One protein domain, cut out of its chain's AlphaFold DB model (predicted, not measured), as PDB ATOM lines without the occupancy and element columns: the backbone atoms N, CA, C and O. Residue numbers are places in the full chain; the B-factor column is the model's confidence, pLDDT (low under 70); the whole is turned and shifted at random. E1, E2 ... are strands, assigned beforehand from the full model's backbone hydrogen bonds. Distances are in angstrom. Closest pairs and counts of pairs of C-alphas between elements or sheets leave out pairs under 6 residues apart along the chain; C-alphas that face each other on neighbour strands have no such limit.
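This is residues 3 to 97 of the 232 residues of an uncharacterized protein of Nitriliruptor sp (UniProt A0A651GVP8). A strongly twisted sheet of five strands, E2, E3, E4, E6 and E7, forms one wall of an elongated body, and a two-strand ribbon, E1 and E5, lies across from it as a second layer, only partly face to face and loosely joined. In the larger sheet E3 and E4 follow each other along one side of the long strand E2, with E6 on its other side and E7 beyond E6. The links between E1 and E2 and between E4 and E5 gather at one end of the body, and residues 3 to 14, much of the link from E5 to E6 and the last residues at the other. The printed part has 95 residues, no named helix and seven strands, in the order E1 to E7; the neighbours are antiparallel and the class is all strand. It is compact, with a radius of gyration of the C-alphas of 14.4 A, and only just elongated, spanning 45 by 23 by 20 A.

Residues 3 to 14 hold no named element. E1, residues 15 to 21, begins at C-alpha 15 (-33.623, -31.913, -32.900) and is 19.3 A long. E2, residues 26 to 35, is the longest strand, 27.7 A, and begins at C-alpha 26 (-11.334, -33.818, -48.734). E3 is residues 41 to 44 and E4 residues 48 to 52. E5, residues 59 to 65, is 19.2 A long. E6, residues 77 to 83, is 20.1 A long. E7, residues 86 to 93, is 20.2 A long, bends by 50 degrees at residue 89 and ends at C-alpha 93 (-34.224, -21.368, -36.232).

E2 has three neighbours in the branched sheet, and its pairing is staggered. On one side, E4 is beside residues 26 to 30, with N 30 and O 48 2.8 A apart, and E3 is beside residues 33 to 35, with N 34 and O 43 at 2.9 A; E2 and E3 form a hairpin. On the other side, E6 runs antiparallel to E2 at 162 degrees, with N 33 and O 80 at 2.9 A. E6 and E7 form a hairpin, with N 79 and O 91 at 2.9 A. E1 and E5 are antiparallel at 162 degrees, with N 17 and O 63 at 2.8 A. The closest C-alphas of E4 and E5, those of Leu 52 and Asp 59, are 6.4 A apart. E1 and E6 are apart, and so are E1 and E7.

The C-alphas of Glu 7 and Met 56, the two farthest apart, are separated by 46.0 A, while those of Arg 3 and Ala 97, the first and last printed, are 6.0 A apart. The link from E5 to E6 is long, with 11 residues; residues 70 to 71 in it pair antiparallel with residues 10 to 11. The printed part has no cut. Its mean pLDDT is 95.2, and no printed residue is under 70.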
ATOM      1  N   ARG A   3     -38.389 -27.452 -30.806       93.75
ATOM      2  CA  ARG A   3     -39.500 -27.562 -29.862       93.75
ATOM      3  C   ARG A   3     -38.972 -27.568 -28.436       93.75
ATOM      4  O   ARG A   3     -37.977 -28.236 -28.161       93.75
ATOM      5  N   VAL A   4     -39.662 -26.886 -27.533       94.25
ATOM      6  CA  VAL A   4     -39.378 -26.899 -26.088       94.25
ATOM      7  C   VAL A   4     -40.569 -27.459 -25.304       94.25
ATOM      8  O   VAL A   4     -41.672 -27.563 -25.842       94.25
ATOM      9  N   GLN A   5     -40.345 -27.870 -24.053       85.81
ATOM     10  CA  GLN A   5     -41.406 -28.298 -23.127       85.81
ATOM     11  C   GLN A   5     -41.560 -27.287 -21.991       85.81
ATOM     12  O   GLN A   5     -40.575 -26.980 -21.319       85.81
ATOM     13  N   GLY A   6     -42.788 -26.822 -21.751       87.00
ATOM     14  CA  GLY A   6     -43.102 -25.853 -20.705       87.00
ATOM     15  C   GLY A   6     -42.721 -24.398 -21.012       87.00
ATOM     16  O   GLY A   6     -42.548 -23.995 -22.165       87.00
ATOM     17  N   GLU A   7     -42.640 -23.605 -19.943       91.94
ATOM     18  CA  GLU A   7     -42.382 -22.163 -19.989       91.94
ATOM     19  C   GLU A   7     -40.904 -21.841 -20.216       91.94
ATOM     20  O   GLU A   7     -40.030 -22.528 -19.687       91.94
ATOM     21  N   LEU A   8     -40.622 -20.761 -20.949       90.12
ATOM     22  CA  LEU A   8     -39.252 -20.283 -21.119       90.12
ATOM     23  C   LEU A   8     -38.715 -19.623 -19.829       90.12
ATOM     24  O   LEU A   8     -39.440 -18.850 -19.196       90.12
ATOM     25  N   PRO A   9     -37.436 -19.842 -19.462       93.12
ATOM     26  CA  PRO A   9     -36.443 -20.644 -20.176       93.12
ATOM     27  C   PRO A   9     -36.690 -22.157 -20.062       93.12
ATOM     28  O   PRO A   9     -36.925 -22.686 -18.976       93.12
ATOM     29  N   ALA A  10     -36.598 -22.862 -21.192       93.69
ATOM     30  CA  ALA A  10     -36.917 -24.283 -21.297       93.69
ATOM     31  C   ALA A  10     -35.846 -25.064 -22.057       93.69
ATOM     32  O   ALA A  10     -35.130 -24.541 -22.906       93.69
ATOM     33  N   GLY A  11     -35.773 -26.364 -21.771       93.81
ATOM     34  CA  GLY A  11     -34.917 -27.279 -22.513       93.81
ATOM     35  C   GLY A  11     -35.539 -27.681 -23.844       93.81
ATOM     36  O   GLY A  11     -36.729 -28.001 -23.903       93.81
ATOM     37  N   SER A  12     -34.722 -27.729 -24.890       95.00
ATOM     38  CA  SER A  12     -35.113 -28.288 -26.178       95.00
ATOM     39  C   SER A  12     -35.455 -29.775 -26.076       95.00
ATOM     40  O   SER A  12     -34.804 -30.547 -25.366       95.00
ATOM     41  N   GLN A  13     -36.444 -30.199 -26.856       94.94
ATOM     42  CA  GLN A  13     -36.584 -31.592 -27.265       94.94
ATOM     43  C   GLN A  13     -35.471 -31.956 -28.264       94.94
ATOM     44  O   GLN A  13     -34.863 -31.049 -28.841       94.94
ATOM     45  N   PRO A  14     -35.204 -33.253 -28.510       94.44
ATOM     46  CA  PRO A  14     -34.246 -33.661 -29.528       94.44
ATOM     47  C   PRO A  14     -34.551 -33.055 -30.905       94.44
ATOM     48  O   PRO A  14     -35.707 -32.987 -31.324       94.44
ATOM     49  N   VAL A  15     -33.506 -32.630 -31.619       93.00
ATOM     50  CA  VAL A  15     -33.623 -31.913 -32.900       93.00
ATOM     51  C   VAL A  15     -32.873 -32.670 -33.986       93.00
ATOM     52  O   VAL A  15     -31.689 -32.962 -33.850       93.00
ATOM     53  N   ALA A  16     -33.531 -32.957 -35.104       93.62
ATOM     54  CA  ALA A  16     -32.856 -33.513 -36.268       93.62
ATOM     55  C   ALA A  16     -32.233 -32.393 -37.119       93.62
ATOM     56  O   ALA A  16     -32.924 -31.481 -37.574       93.62
ATOM     57  N   VAL A  17     -30.927 -32.484 -37.359       94.62
ATOM     58  CA  VAL A  17     -30.147 -31.576 -38.202       94.62
ATOM     59  C   VAL A  17     -29.744 -32.310 -39.475       94.62
ATOM     60  O   VAL A  17     -28.985 -33.286 -39.455       94.62
ATOM     61  N   HIS A  18     -30.249 -31.819 -40.601       94.44
ATOM     62  CA  HIS A  18     -29.953 -32.328 -41.933       94.44
ATOM     63  C   HIS A  18     -29.298 -31.223 -42.747       94.44
ATOM     64  O   HIS A  18     -29.808 -30.107 -42.795       94.44
ATOM     65  N   ARG A  19     -28.181 -31.541 -43.391       94.62
ATOM     66  CA  ARG A  19     -27.409 -30.584 -44.185       94.62
ATOM     67  C   ARG A  19     -26.786 -31.268 -45.383       94.62
ATOM     68  O   ARG A  19     -26.468 -32.455 -45.323       94.62
ATOM     69  N   VAL A  20     -26.629 -30.506 -46.452       96.31
ATOM     70  CA  VAL A  20     -25.966 -30.945 -47.674       96.31
ATOM     71  C   VAL A  20     -24.776 -30.035 -47.896       96.31
ATOM     72  O   VAL A  20     -24.944 -28.818 -47.954       96.31
ATOM     73  N   TYR A  21     -23.596 -30.628 -48.029       96.19
ATOM     74  CA  TYR A  21     -22.395 -29.914 -48.438       96.19
ATOM     75  C   TYR A  21     -22.050 -30.229 -49.885       96.19
ATOM     76  O   TYR A  21     -22.291 -31.329 -50.384       96.19
ATOM     77  N   LYS A  22     -21.472 -29.229 -50.542       95.56
ATOM     78  CA  LYS A  22     -20.911 -29.323 -51.882       95.56
ATOM     79  C   LYS A  22     -19.646 -28.482 -51.906       95.56
ATOM     80  O   LYS A  22     -19.706 -27.280 -51.658       95.56
ATOM     81  N   GLY A  23     -18.514 -29.117 -52.173       94.75
ATOM     82  CA  GLY A  23     -17.212 -28.464 -52.116       94.75
ATOM     83  C   GLY A  23     -16.081 -29.387 -52.561       94.75
ATOM     84  O   GLY A  23     -16.347 -30.512 -52.988       94.75
ATOM     85  N   PRO A  24     -14.825 -28.920 -52.487       96.81
ATOM     86  CA  PRO A  24     -13.658 -29.698 -52.886       96.81
ATOM     87  C   PRO A  24     -13.559 -31.026 -52.134       96.81
ATOM     88  O   PRO A  24     -13.938 -31.124 -50.965       96.81
ATOM     89  N   GLN A  25     -13.029 -32.046 -52.810       97.75
ATOM     90  CA  GLN A  25     -12.854 -33.368 -52.216       97.75
ATOM     91  C   GLN A  25     -11.857 -33.287 -51.057       97.75
ATOM     92  O   GLN A  25     -10.773 -32.725 -51.221       97.75
ATOM     93  N   GLY A  26     -12.203 -33.860 -49.906       97.25
ATOM     94  CA  GLY A  26     -11.334 -33.818 -48.734       97.25
ATOM     95  C   GLY A  26     -12.033 -34.166 -47.427       97.25
ATOM     96  O   GLY A  26     -13.238 -34.417 -47.395       97.25
ATOM     97  N   MET A  27     -11.236 -34.169 -46.359       97.88
ATOM     98  CA  MET A  27     -11.694 -34.328 -44.981       97.88
ATOM     99  C   MET A  27     -11.786 -32.952 -44.330       97.88
ATOM    100  O   MET A  27     -10.821 -32.196 -44.410       97.88
ATOM    101  N   TYR A  28     -12.905 -32.667 -43.675       97.75
ATOM    102  CA  TYR A  28     -13.165 -31.396 -43.001       97.75
ATOM    103  C   TYR A  28     -13.614 -31.664 -41.572       97.75
ATOM    104  O   TYR A  28     -14.405 -32.582 -41.341       97.75
ATOM    105  N   GLU A  29     -13.150 -30.870 -40.617       98.25
ATOM    106  CA  GLU A  29     -13.712 -30.853 -39.272       98.25
ATOM    107  C   GLU A  29     -14.929 -29.933 -39.239       98.25
ATOM    108  O   GLU A  29     -14.844 -28.742 -39.524       98.25
ATOM    109  N   GLU A  30     -16.078 -30.489 -38.882       97.81
ATOM    110  CA  GLU A  30     -17.302 -29.735 -38.706       97.81
ATOM    111  C   GLU A  30     -17.577 -29.442 -37.236       97.81
ATOM    112  O   GLU A  30     -17.576 -30.344 -36.397       97.81
ATOM    113  N   VAL A  31     -17.948 -28.189 -36.978       97.50
ATOM    114  CA  VAL A  31     -18.648 -27.758 -35.769       97.50
ATOM    115  C   VAL A  31     -19.877 -26.961 -36.190       97.50
ATOM    116  O   VAL A  31     -19.816 -26.144 -37.108       97.50
ATOM    117  N   PHE A  32     -21.009 -27.158 -35.523       96.56
ATOM    118  CA  PHE A  32     -22.149 -26.260 -35.653       96.56
ATOM    119  C   PHE A  32     -22.635 -25.777 -34.294       96.56
ATOM    120  O   PHE A  32     -22.577 -26.489 -33.291       96.56
ATOM    121  N   VAL A  33     -23.130 -24.545 -34.283       97.62
ATOM    122  CA  VAL A  33     -23.567 -23.840 -33.078       97.62
ATOM    123  C   VAL A  33     -25.004 -23.384 -33.215       97.62
ATOM    124  O   VAL A  33     -25.461 -23.048 -34.311       97.62
ATOM    125  N   ILE A  34     -25.693 -23.326 -32.084       97.69
ATOM    126  CA  ILE A  34     -26.956 -22.612 -31.951       97.69
ATOM    127  C   ILE A  34     -26.637 -21.303 -31.238       97.69
ATOM    128  O   ILE A  34     -26.085 -21.310 -30.138       97.69
ATOM    129  N   ALA A  35     -26.973 -20.194 -31.885       97.69
ATOM    130  CA  ALA A  35     -26.866 -18.858 -31.328       97.69
ATOM    131  C   ALA A  35     -28.253 -18.274 -31.058       97.69
ATOM    132  O   ALA A  35     -29.203 -18.542 -31.805       97.69
ATOM    133  N   ASP A  36     -28.356 -17.488 -29.997       97.25
ATOM    134  CA  ASP A  36     -29.566 -16.762 -29.632       97.25
ATOM    135  C   ASP A  36     -29.814 -15.545 -30.557       97.25
ATOM    136  O   ASP A  36     -29.033 -15.296 -31.488       97.25
ATOM    137  N   PRO A  37     -30.921 -14.802 -30.370       96.25
ATOM    138  CA  PRO A  37     -31.240 -13.633 -31.190       96.25
ATOM    139  C   PRO A  37     -30.222 -12.486 -31.096       96.25
ATOM    140  O   PRO A  37     -30.131 -11.693 -32.034       96.25
ATOM    141  N   ASP A  38     -29.466 -12.398 -29.999       96.31
ATOM    142  CA  ASP A  38     -28.415 -11.395 -29.803       96.31
ATOM    143  C   ASP A  38     -27.078 -11.841 -30.431       96.31
ATOM    144  O   ASP A  38     -26.155 -11.041 -30.601       96.31
ATOM    145  N   GLY A  39     -27.001 -13.101 -30.871       94.25
ATOM    146  CA  GLY A  39     -25.853 -13.696 -31.544       94.25
ATOM    147  C   GLY A  39     -24.915 -14.455 -30.608       94.25
ATOM    148  O   GLY A  39     -23.874 -14.926 -31.072       94.25
ATOM    149  N   GLU A  40     -25.277 -14.611 -29.334       97.44
ATOM    150  CA  GLU A  40     -24.498 -15.361 -28.354       97.44
ATOM    151  C   GLU A  40     -24.655 -16.866 -28.582       97.44
ATOM    152  O   GLU A  40     -25.757 -17.373 -28.801       97.44
ATOM    153  N   VAL A  41     -23.546 -17.607 -28.538       97.81
ATOM    154  CA  VAL A  41     -23.567 -19.066 -28.707       97.81
ATOM    155  C   VAL A  41     -24.089 -19.713 -27.428       97.81
ATOM    156  O   VAL A  41     -23.424 -19.697 -26.394       97.81
ATOM    157  N   ILE A  42     -25.268 -20.327 -27.516       97.25
ATOM    158  CA  ILE A  42     -25.934 -20.996 -26.388       97.25
ATOM    159  C   ILE A  42     -25.703 -22.510 -26.373       97.25
ATOM    160  O   ILE A  42     -25.940 -23.165 -25.359       97.25
ATOM    161  N   TRP A  43     -25.244 -23.081 -27.487       97.06
ATOM    162  CA  TRP A  43     -24.829 -24.479 -27.573       97.06
ATOM    163  C   TRP A  43     -23.899 -24.708 -28.771       97.06
ATOM    164  O   TRP A  43     -24.088 -24.116 -29.835       97.06
ATOM    165  N   GLU A  44     -22.936 -25.615 -28.614       96.94
ATOM    166  CA  GLU A  44     -21.956 -25.999 -29.631       96.94
ATOM    167  C   GLU A  44     -21.844 -27.526 -29.727       96.94
ATOM    168  O   GLU A  44     -21.809 -28.230 -28.714       96.94
ATOM    169  N   SER A  45     -21.781 -28.045 -30.955       95.62
ATOM    170  CA  SER A  45     -21.595 -29.472 -31.209       95.62
ATOM    171  C   SER A  45     -20.173 -29.927 -30.916       95.62
ATOM    172  O   SER A  45     -19.219 -29.216 -31.214       95.62
ATOM    173  N   GLN A  46     -20.010 -31.185 -30.509       95.00
ATOM    174  CA  GLN A  46     -18.699 -31.833 -30.573       95.00
ATOM    175  C   GLN A  46     -18.166 -31.843 -32.021       95.00
ATOM    176  O   GLN A  46     -18.947 -32.159 -32.929       95.00
ATOM    177  N   PRO A  47     -16.868 -31.557 -32.244       96.00
ATOM    178  CA  PRO A  47     -16.270 -31.597 -33.571       96.00
ATOM    179  C   PRO A  47     -16.415 -32.967 -34.231       96.00
ATOM    180  O   PRO A  47     -16.263 -34.012 -33.587       96.00
ATOM    181  N   ARG A  48     -16.696 -32.978 -35.535       95.38
ATOM    182  CA  ARG A  48     -16.858 -34.214 -36.303       95.38
ATOM    183  C   ARG A  48     -16.200 -34.113 -37.665       95.38
ATOM    184  O   ARG A  48     -16.480 -33.204 -38.430       95.38
ATOM    185  N   VAL A  49     -15.402 -35.116 -38.011       97.00
ATOM    186  CA  VAL A  49     -14.790 -35.183 -39.338       97.00
ATOM    187  C   VAL A  49     -15.800 -35.685 -40.372       97.00
ATOM    188  O   VAL A  49     -16.445 -36.722 -40.175       97.00
ATOM    189  N   LEU A  50     -15.922 -34.952 -41.475       95.81
ATOM    190  CA  LEU A  50     -16.739 -35.270 -42.642       95.81
ATOM    191  C   LEU A  50     -15.838 -35.499 -43.860       95.81
ATOM    192  O   LEU A  50     -14.831 -34.816 -44.020       95.81
ATOM    193  N   GLU A  51     -16.227 -36.421 -44.738       97.38
ATOM    194  CA  GLU A  51     -15.594 -36.612 -46.046       97.38
ATOM    195  C   GLU A  51     -16.507 -36.047 -47.135       97.38
ATOM    196  O   GLU A  51     -17.666 -36.459 -47.245       97.38
ATOM    197  N   LEU A  52     -15.990 -35.122 -47.945       97.88
ATOM    198  CA  LEU A  52     -16.674 -34.637 -49.143       97.88
ATOM    199  C   LEU A  52     -16.130 -35.352 -50.378       97.88
ATOM    200  O   LEU A  52     -14.915 -35.449 -50.568       97.88
ATOM    201  N   ARG A  53     -17.027 -35.804 -51.260       97.44
ATOM    202  CA  ARG A  53     -16.673 -36.538 -52.492       97.44
ATOM    203  C   ARG A  53     -16.185 -35.633 -53.626       97.44
ATOM    204  O   ARG A  53     -15.734 -36.132 -54.654       97.44
ATOM    205  N   GLY A  54     -16.268 -34.317 -53.448       95.69
ATOM    206  CA  GLY A  54     -15.861 -33.316 -54.429       95.69
ATOM    207  C   GLY A  54     -17.030 -32.554 -55.044       95.69
ATOM    208  O   GLY A  54     -18.196 -32.901 -54.869       95.69
ATOM    209  N   GLU A  55     -16.706 -31.516 -55.812       95.12
ATOM    210  CA  GLU A  55     -17.664 -30.494 -56.262       95.12
ATOM    211  C   GLU A  55     -18.773 -31.029 -57.176       95.12
ATOM    212  O   GLU A  55     -19.780 -30.359 -57.398       95.12
ATOM    213  N   MET A  56     -18.612 -32.239 -57.710       96.69
ATOM    214  CA  MET A  56     -19.614 -32.901 -58.547       96.69
ATOM    215  C   MET A  56     -20.698 -33.624 -57.736       96.69
ATOM    216  O   MET A  56     -21.661 -34.113 -58.326       96.69
ATOM    217  N   PHE A  57     -20.566 -33.690 -56.409       96.38
ATOM    218  CA  PHE A  57     -21.456 -34.436 -55.525       96.38
ATOM    219  C   PHE A  57     -22.117 -33.535 -54.480       96.38
ATOM    220  O   PHE A  57     -21.587 -32.504 -54.079       96.38
ATOM    221  N   GLU A  58     -23.296 -33.961 -54.041       97.00
ATOM    222  CA  GLU A  58     -23.993 -33.419 -52.880       97.00
ATOM    223  C   GLU A  58     -23.912 -34.448 -51.753       97.00
ATOM    224  O   GLU A  58     -24.396 -35.579 -51.885       97.00
ATOM    225  N   ASP A  59     -23.266 -34.067 -50.656       97.12
ATOM    226  CA  ASP A  59     -23.008 -34.939 -49.518       97.12
ATOM    227  C   ASP A  59     -23.973 -34.616 -48.379       97.12
ATOM    228  O   ASP A  59     -23.903 -33.561 -47.750       97.12
ATOM    229  N   LEU A  60     -24.926 -35.526 -48.152       96.75
ATOM    230  CA  LEU A  60     -25.980 -35.380 -47.153       96.75
ATOM    231  C   LEU A  60     -25.553 -35.965 -45.809       96.75
ATOM    232  O   LEU A  60     -25.380 -37.178 -45.668       96.75
ATOM    233  N   PHE A  61     -25.539 -35.116 -44.791       96.31
ATOM    234  CA  PHE A  61     -25.271 -35.498 -43.413       96.31
ATOM    235  C   PHE A  61     -26.527 -35.335 -42.565       96.31
ATOM    236  O   PHE A  61     -27.249 -34.337 -42.646       96.31
ATOM    237  N   ARG A  62     -26.801 -36.350 -41.744       95.31
ATOM    238  CA  ARG A  62     -27.932 -36.384 -40.816       95.31
ATOM    239  C   ARG A  62     -27.404 -36.592 -39.410       95.31
ATOM    240  O   ARG A  62     -26.568 -37.469 -39.187       95.31
ATOM    241  N   GLN A  63     -27.893 -35.796 -38.477       93.31
ATOM    242  CA  GLN A  63     -27.526 -35.888 -37.075       93.31
ATOM    243  C   GLN A  63     -28.734 -35.578 -36.211       93.31
ATOM    244  O   GLN A  63     -29.532 -34.713 -36.547       93.31
ATOM    245  N   GLU A  64     -28.859 -36.284 -35.099       93.62
ATOM    246  CA  GLU A  64     -29.850 -35.981 -34.079       93.62
ATOM    247  C   GLU A  64     -29.132 -35.346 -32.891       93.62
ATOM    248  O   GLU A  64     -28.237 -35.943 -32.294       93.62
ATOM    249  N   LEU A  65     -29.514 -34.116 -32.580       91.31
ATOM    250  CA  LEU A  65     -29.135 -33.410 -31.373       91.31
ATOM    251  C   LEU A  65     -29.979 -33.954 -30.221       91.31
ATOM    252  O   LEU A  65     -31.194 -33.771 -30.216       91.31
ATOM    253  N   ARG A  66     -29.343 -34.615 -29.256       91.38
ATOM    254  CA  ARG A  66     -30.007 -35.112 -28.037       91.38
ATOM    255  C   ARG A  66     -29.693 -34.274 -26.802       91.38
ATOM    256  O   ARG A  66     -30.342 -34.460 -25.775       91.38
ATOM    257  N   ASP A  67     -28.728 -33.371 -26.915       90.19
ATOM    258  CA  ASP A  67     -28.376 -32.446 -25.851       90.19
ATOM    259  C   ASP A  67     -29.546 -31.506 -25.573       90.19
ATOM    260  O   ASP A  67     -30.246 -31.048 -26.480       90.19
ATOM    261  N   ARG A  68     -29.757 -31.222 -24.290       92.06
ATOM    262  CA  ARG A  68     -30.756 -30.256 -23.849       92.06
ATOM    263  C   ARG A  68     -30.173 -28.855 -24.010       92.06
ATOM    264  O   ARG A  68     -29.382 -28.430 -23.173       92.06
ATOM    265  N   VAL A  69     -30.586 -28.147 -25.057       93.94
ATOM    266  CA  VAL A  69     -30.249 -26.735 -25.277       93.94
ATOM    267  C   VAL A  69     -31.217 -25.881 -24.478       93.94
ATOM    268  O   VAL A  69     -32.429 -26.083 -24.559       93.94
ATOM    269  N   GLU A  70     -30.701 -24.952 -23.681       95.06
ATOM    270  CA  GLU A  70     -31.540 -24.013 -22.945       95.06
ATOM    271  C   GLU A  70     -31.959 -22.864 -23.862       95.06
ATOM    272  O   GLU A  70     -31.122 -22.132 -24.380       95.06
ATOM    273  N   ILE A  71     -33.265 -22.730 -24.085       95.75
ATOM    274  CA  ILE A  71     -33.862 -21.675 -24.899       95.75
ATOM    275  C   ILE A  71     -34.526 -20.678 -23.959       95.75
ATOM    276  O   ILE A  71     -35.349 -21.067 -23.132       95.75
ATOM    277  N   SER A  72     -34.191 -19.399 -24.099       93.62
ATOM    278  CA  SER A  72     -34.691 -18.308 -23.251       93.62
ATOM    279  C   SER A  72     -35.572 -17.301 -23.998       93.62
ATOM    280  O   SER A  72     -36.221 -16.474 -23.362       93.62
ATOM    281  N   SER A  73     -35.623 -17.372 -25.331       92.75
ATOM    282  CA  SER A  73     -36.355 -16.435 -26.186       92.75
ATOM    283  C   SER A  73     -37.174 -17.162 -27.252       92.75
ATOM    284  O   SER A  73     -36.815 -18.246 -27.702       92.75
ATOM    285  N   LEU A  74     -38.274 -16.544 -27.683       90.88
ATOM    286  CA  LEU A  74     -39.085 -17.010 -28.816       90.88
ATOM    287  C   LEU A  74     -38.667 -16.390 -30.149       90.88
ATOM    288  O   LEU A  74     -39.188 -16.781 -31.196       90.88
ATOM    289  N   ALA A  75     -37.774 -15.401 -30.118       90.62
ATOM    290  CA  ALA A  75     -37.279 -14.773 -31.329       90.62
ATOM    291  C   ALA A  75     -36.393 -15.736 -32.137       90.62
ATOM    292  O   ALA A  75     -36.011 -16.820 -31.686       90.62
ATOM    293  N   GLU A  76     -36.108 -15.347 -33.375       93.00
ATOM    294  CA  GLU A  76     -35.333 -16.152 -34.312       93.00
ATOM    295  C   GLU A  76     -33.916 -16.404 -33.780       93.00
ATOM    296  O   GLU A  76     -33.151 -15.474 -33.546       93.00
ATOM    297  N   HIS A  77     -33.582 -17.680 -33.595       96.12
ATOM    298  CA  HIS A  77     -32.231 -18.147 -33.293       96.12
ATOM    299  C   HIS A  77     -31.496 -18.454 -34.601       96.12
ATOM    300  O   HIS A  77     -32.107 -18.561 -35.667       96.12
ATOM    301  N   THR A  78     -30.186 -18.673 -34.538       97.75
ATOM    302  CA  THR A  78     -29.414 -19.118 -35.705       97.75
ATOM    303  C   THR A  78     -28.734 -20.456 -35.461       97.75
ATOM    304  O   THR A  78     -28.047 -20.630 -34.465       97.75
ATOM    305  N   LEU A  79     -28.840 -21.371 -36.426       97.62
ATOM    306  CA  LEU A  79     -27.942 -22.516 -36.559       97.62
ATOM    307  C   LEU A  79     -26.835 -22.158 -37.553       97.62
ATOM    308  O   LEU A  79     -27.125 -21.893 -38.722       97.62
ATOM    309  N   ALA A  80     -25.583 -22.125 -37.105       97.75
ATOM    310  CA  ALA A  80     -24.430 -21.790 -37.938       97.75
ATOM    311  C   ALA A  80     -23.469 -22.976 -38.043       97.75
ATOM    312  O   ALA A  80     -23.200 -23.640 -37.047       97.75
ATOM    313  N   PHE A  81     -22.956 -23.224 -39.246       97.94
ATOM    314  CA  PHE A  81     -22.082 -24.354 -39.556       97.94
ATOM    315  C   PHE A  81     -20.689 -23.869 -39.928       97.94
ATOM    316  O   PHE A  81     -20.551 -22.980 -40.774       97.94
ATOM    317  N   TYR A  82     -19.679 -24.509 -39.355       98.00
ATOM    318  CA  TYR A  82     -18.277 -24.237 -39.604       98.00
ATOM    319  C   TYR A  82     -17.592 -25.494 -40.134       98.00
ATOM    320  O   TYR A  82     -17.785 -26.569 -39.574       98.00
ATOM    321  N   LEU A  83     -16.795 -25.350 -41.192       97.56
ATOM    322  CA  LEU A  83     -15.869 -26.379 -41.676       97.56
ATOM    323  C   LEU A  83     -14.448 -25.840 -41.529       97.56
ATOM    324  O   LEU A  83     -14.162 -24.745 -42.011       97.56
ATOM    325  N   ASP A  84     -13.591 -26.565 -40.815       97.06
ATOM    326  CA  ASP A  84     -12.228 -26.150 -40.454       97.06
ATOM    327  C   ASP A  84     -12.181 -24.726 -39.857       97.06
ATOM    328  O   ASP A  84     -11.321 -23.900 -40.172       97.06
ATOM    329  N   GLY A  85     -13.177 -24.403 -39.024       96.00
ATOM    330  CA  GLY A  85     -13.335 -23.093 -38.385       96.00
ATOM    331  C   GLY A  85     -13.875 -21.976 -39.291       96.00
ATOM    332  O   GLY A  85     -14.090 -20.861 -38.818       96.00
ATOM    333  N   GLN A  86     -14.138 -22.236 -40.574       96.94
ATOM    334  CA  GLN A  86     -14.729 -21.258 -41.491       96.94
ATOM    335  C   GLN A  86     -16.250 -21.380 -41.528       96.94
ATOM    336  O   GLN A  86     -16.775 -22.467 -41.740       96.94
ATOM    337  N   LEU A  87     -16.969 -20.265 -41.373       97.25
ATOM    338  CA  LEU A  87     -18.429 -20.237 -41.489       97.25
ATOM    339  C   LEU A  87     -18.850 -20.564 -42.929       97.25
ATOM    340  O   LEU A  87     -18.575 -19.789 -43.844       97.25
ATOM    341  N   VAL A  88     -19.571 -21.667 -43.116       96.75
ATOM    342  CA  VAL A  88     -20.032 -22.124 -44.440       96.75
ATOM    343  C   VAL A  88     -21.541 -22.011 -44.636       96.75
ATOM    344  O   VAL A  88     -22.028 -22.105 -45.759       96.75
ATOM    345  N   GLY A  89     -22.309 -21.798 -43.565       94.38
ATOM    346  CA  GLY A  89     -23.758 -21.666 -43.673       94.38
ATOM    347  C   GLY A  89     -24.428 -21.183 -42.396       94.38
ATOM    348  O   GLY A  89     -23.939 -21.414 -41.292       94.38
ATOM    349  N   ARG A  90     -25.577 -20.522 -42.563       96.50
ATOM    350  CA  ARG A  90     -26.486 -20.121 -41.484       96.50
ATOM    351  C   ARG A  90     -27.907 -20.505 -41.866       96.50
ATOM    352  O   ARG A  90     -28.304 -20.339 -43.018       96.50
ATOM    353  N   VAL A  91     -28.667 -20.997 -40.899       93.94
ATOM    354  CA  VAL A  91     -30.079 -21.340 -41.055       93.94
ATOM    355  C   VAL A  91     -30.857 -20.684 -39.916       93.94
ATOM    356  O   VAL A  91     -30.480 -20.879 -38.757       93.94
ATOM    357  N   PRO A  92     -31.925 -19.920 -40.204       93.81
ATOM    358  CA  PRO A  92     -32.784 -19.376 -39.163       93.81
ATOM    359  C   PRO A  92     -33.520 -20.503 -38.433       93.81
ATOM    360  O   PRO A  92     -34.001 -21.470 -39.036       93.81
ATOM    361  N   VAL A  93     -33.615 -20.380 -37.115       94.38
ATOM    362  CA  VAL A  93     -34.224 -21.368 -36.232       94.38
ATOM    363  C   VAL A  93     -35.352 -20.717 -35.446       94.38
ATOM    364  O   VAL A  93     -35.139 -19.921 -34.539       94.38
ATOM    365  N   PHE A  94     -36.575 -21.115 -35.777       92.50
ATOM    366  CA  PHE A  94     -37.773 -20.735 -35.029       92.50
ATOM    367  C   PHE A  94     -38.001 -21.668 -33.839       92.50
ATOM    368  O   PHE A  94     -37.698 -22.865 -33.928       92.50
ATOM    369  N   ILE A  95     -38.569 -21.134 -32.761       93.19
ATOM    370  CA  ILE A  95     -38.906 -21.885 -31.549       93.19
ATOM    371  C   ILE A  95     -40.395 -22.242 -31.560       93.19
ATOM    372  O   ILE A  95     -41.244 -21.402 -31.842       93.19
ATOM    373  N   ASP A  96     -40.698 -23.503 -31.263       90.44
ATOM    374  CA  ASP A  96     -42.051 -24.021 -31.058       90.44
ATOM    375  C   ASP A  96     -42.257 -24.310 -29.569       90.44
ATOM    376  O   ASP A  96     -41.729 -25.286 -29.030       90.44
ATOM    377  N   ALA A  97     -42.994 -23.427 -28.899       89.94
ATOM    378  CA  ALA A  97     -43.245 -23.475 -27.461       89.94
ATOM    379  C   ALA A  97     -44.759 -23.440 -27.186       89.94
ATOM    380  O   ALA A  97     -45.268 -22.440 -26.681       89.94
TER     381      ALA A  97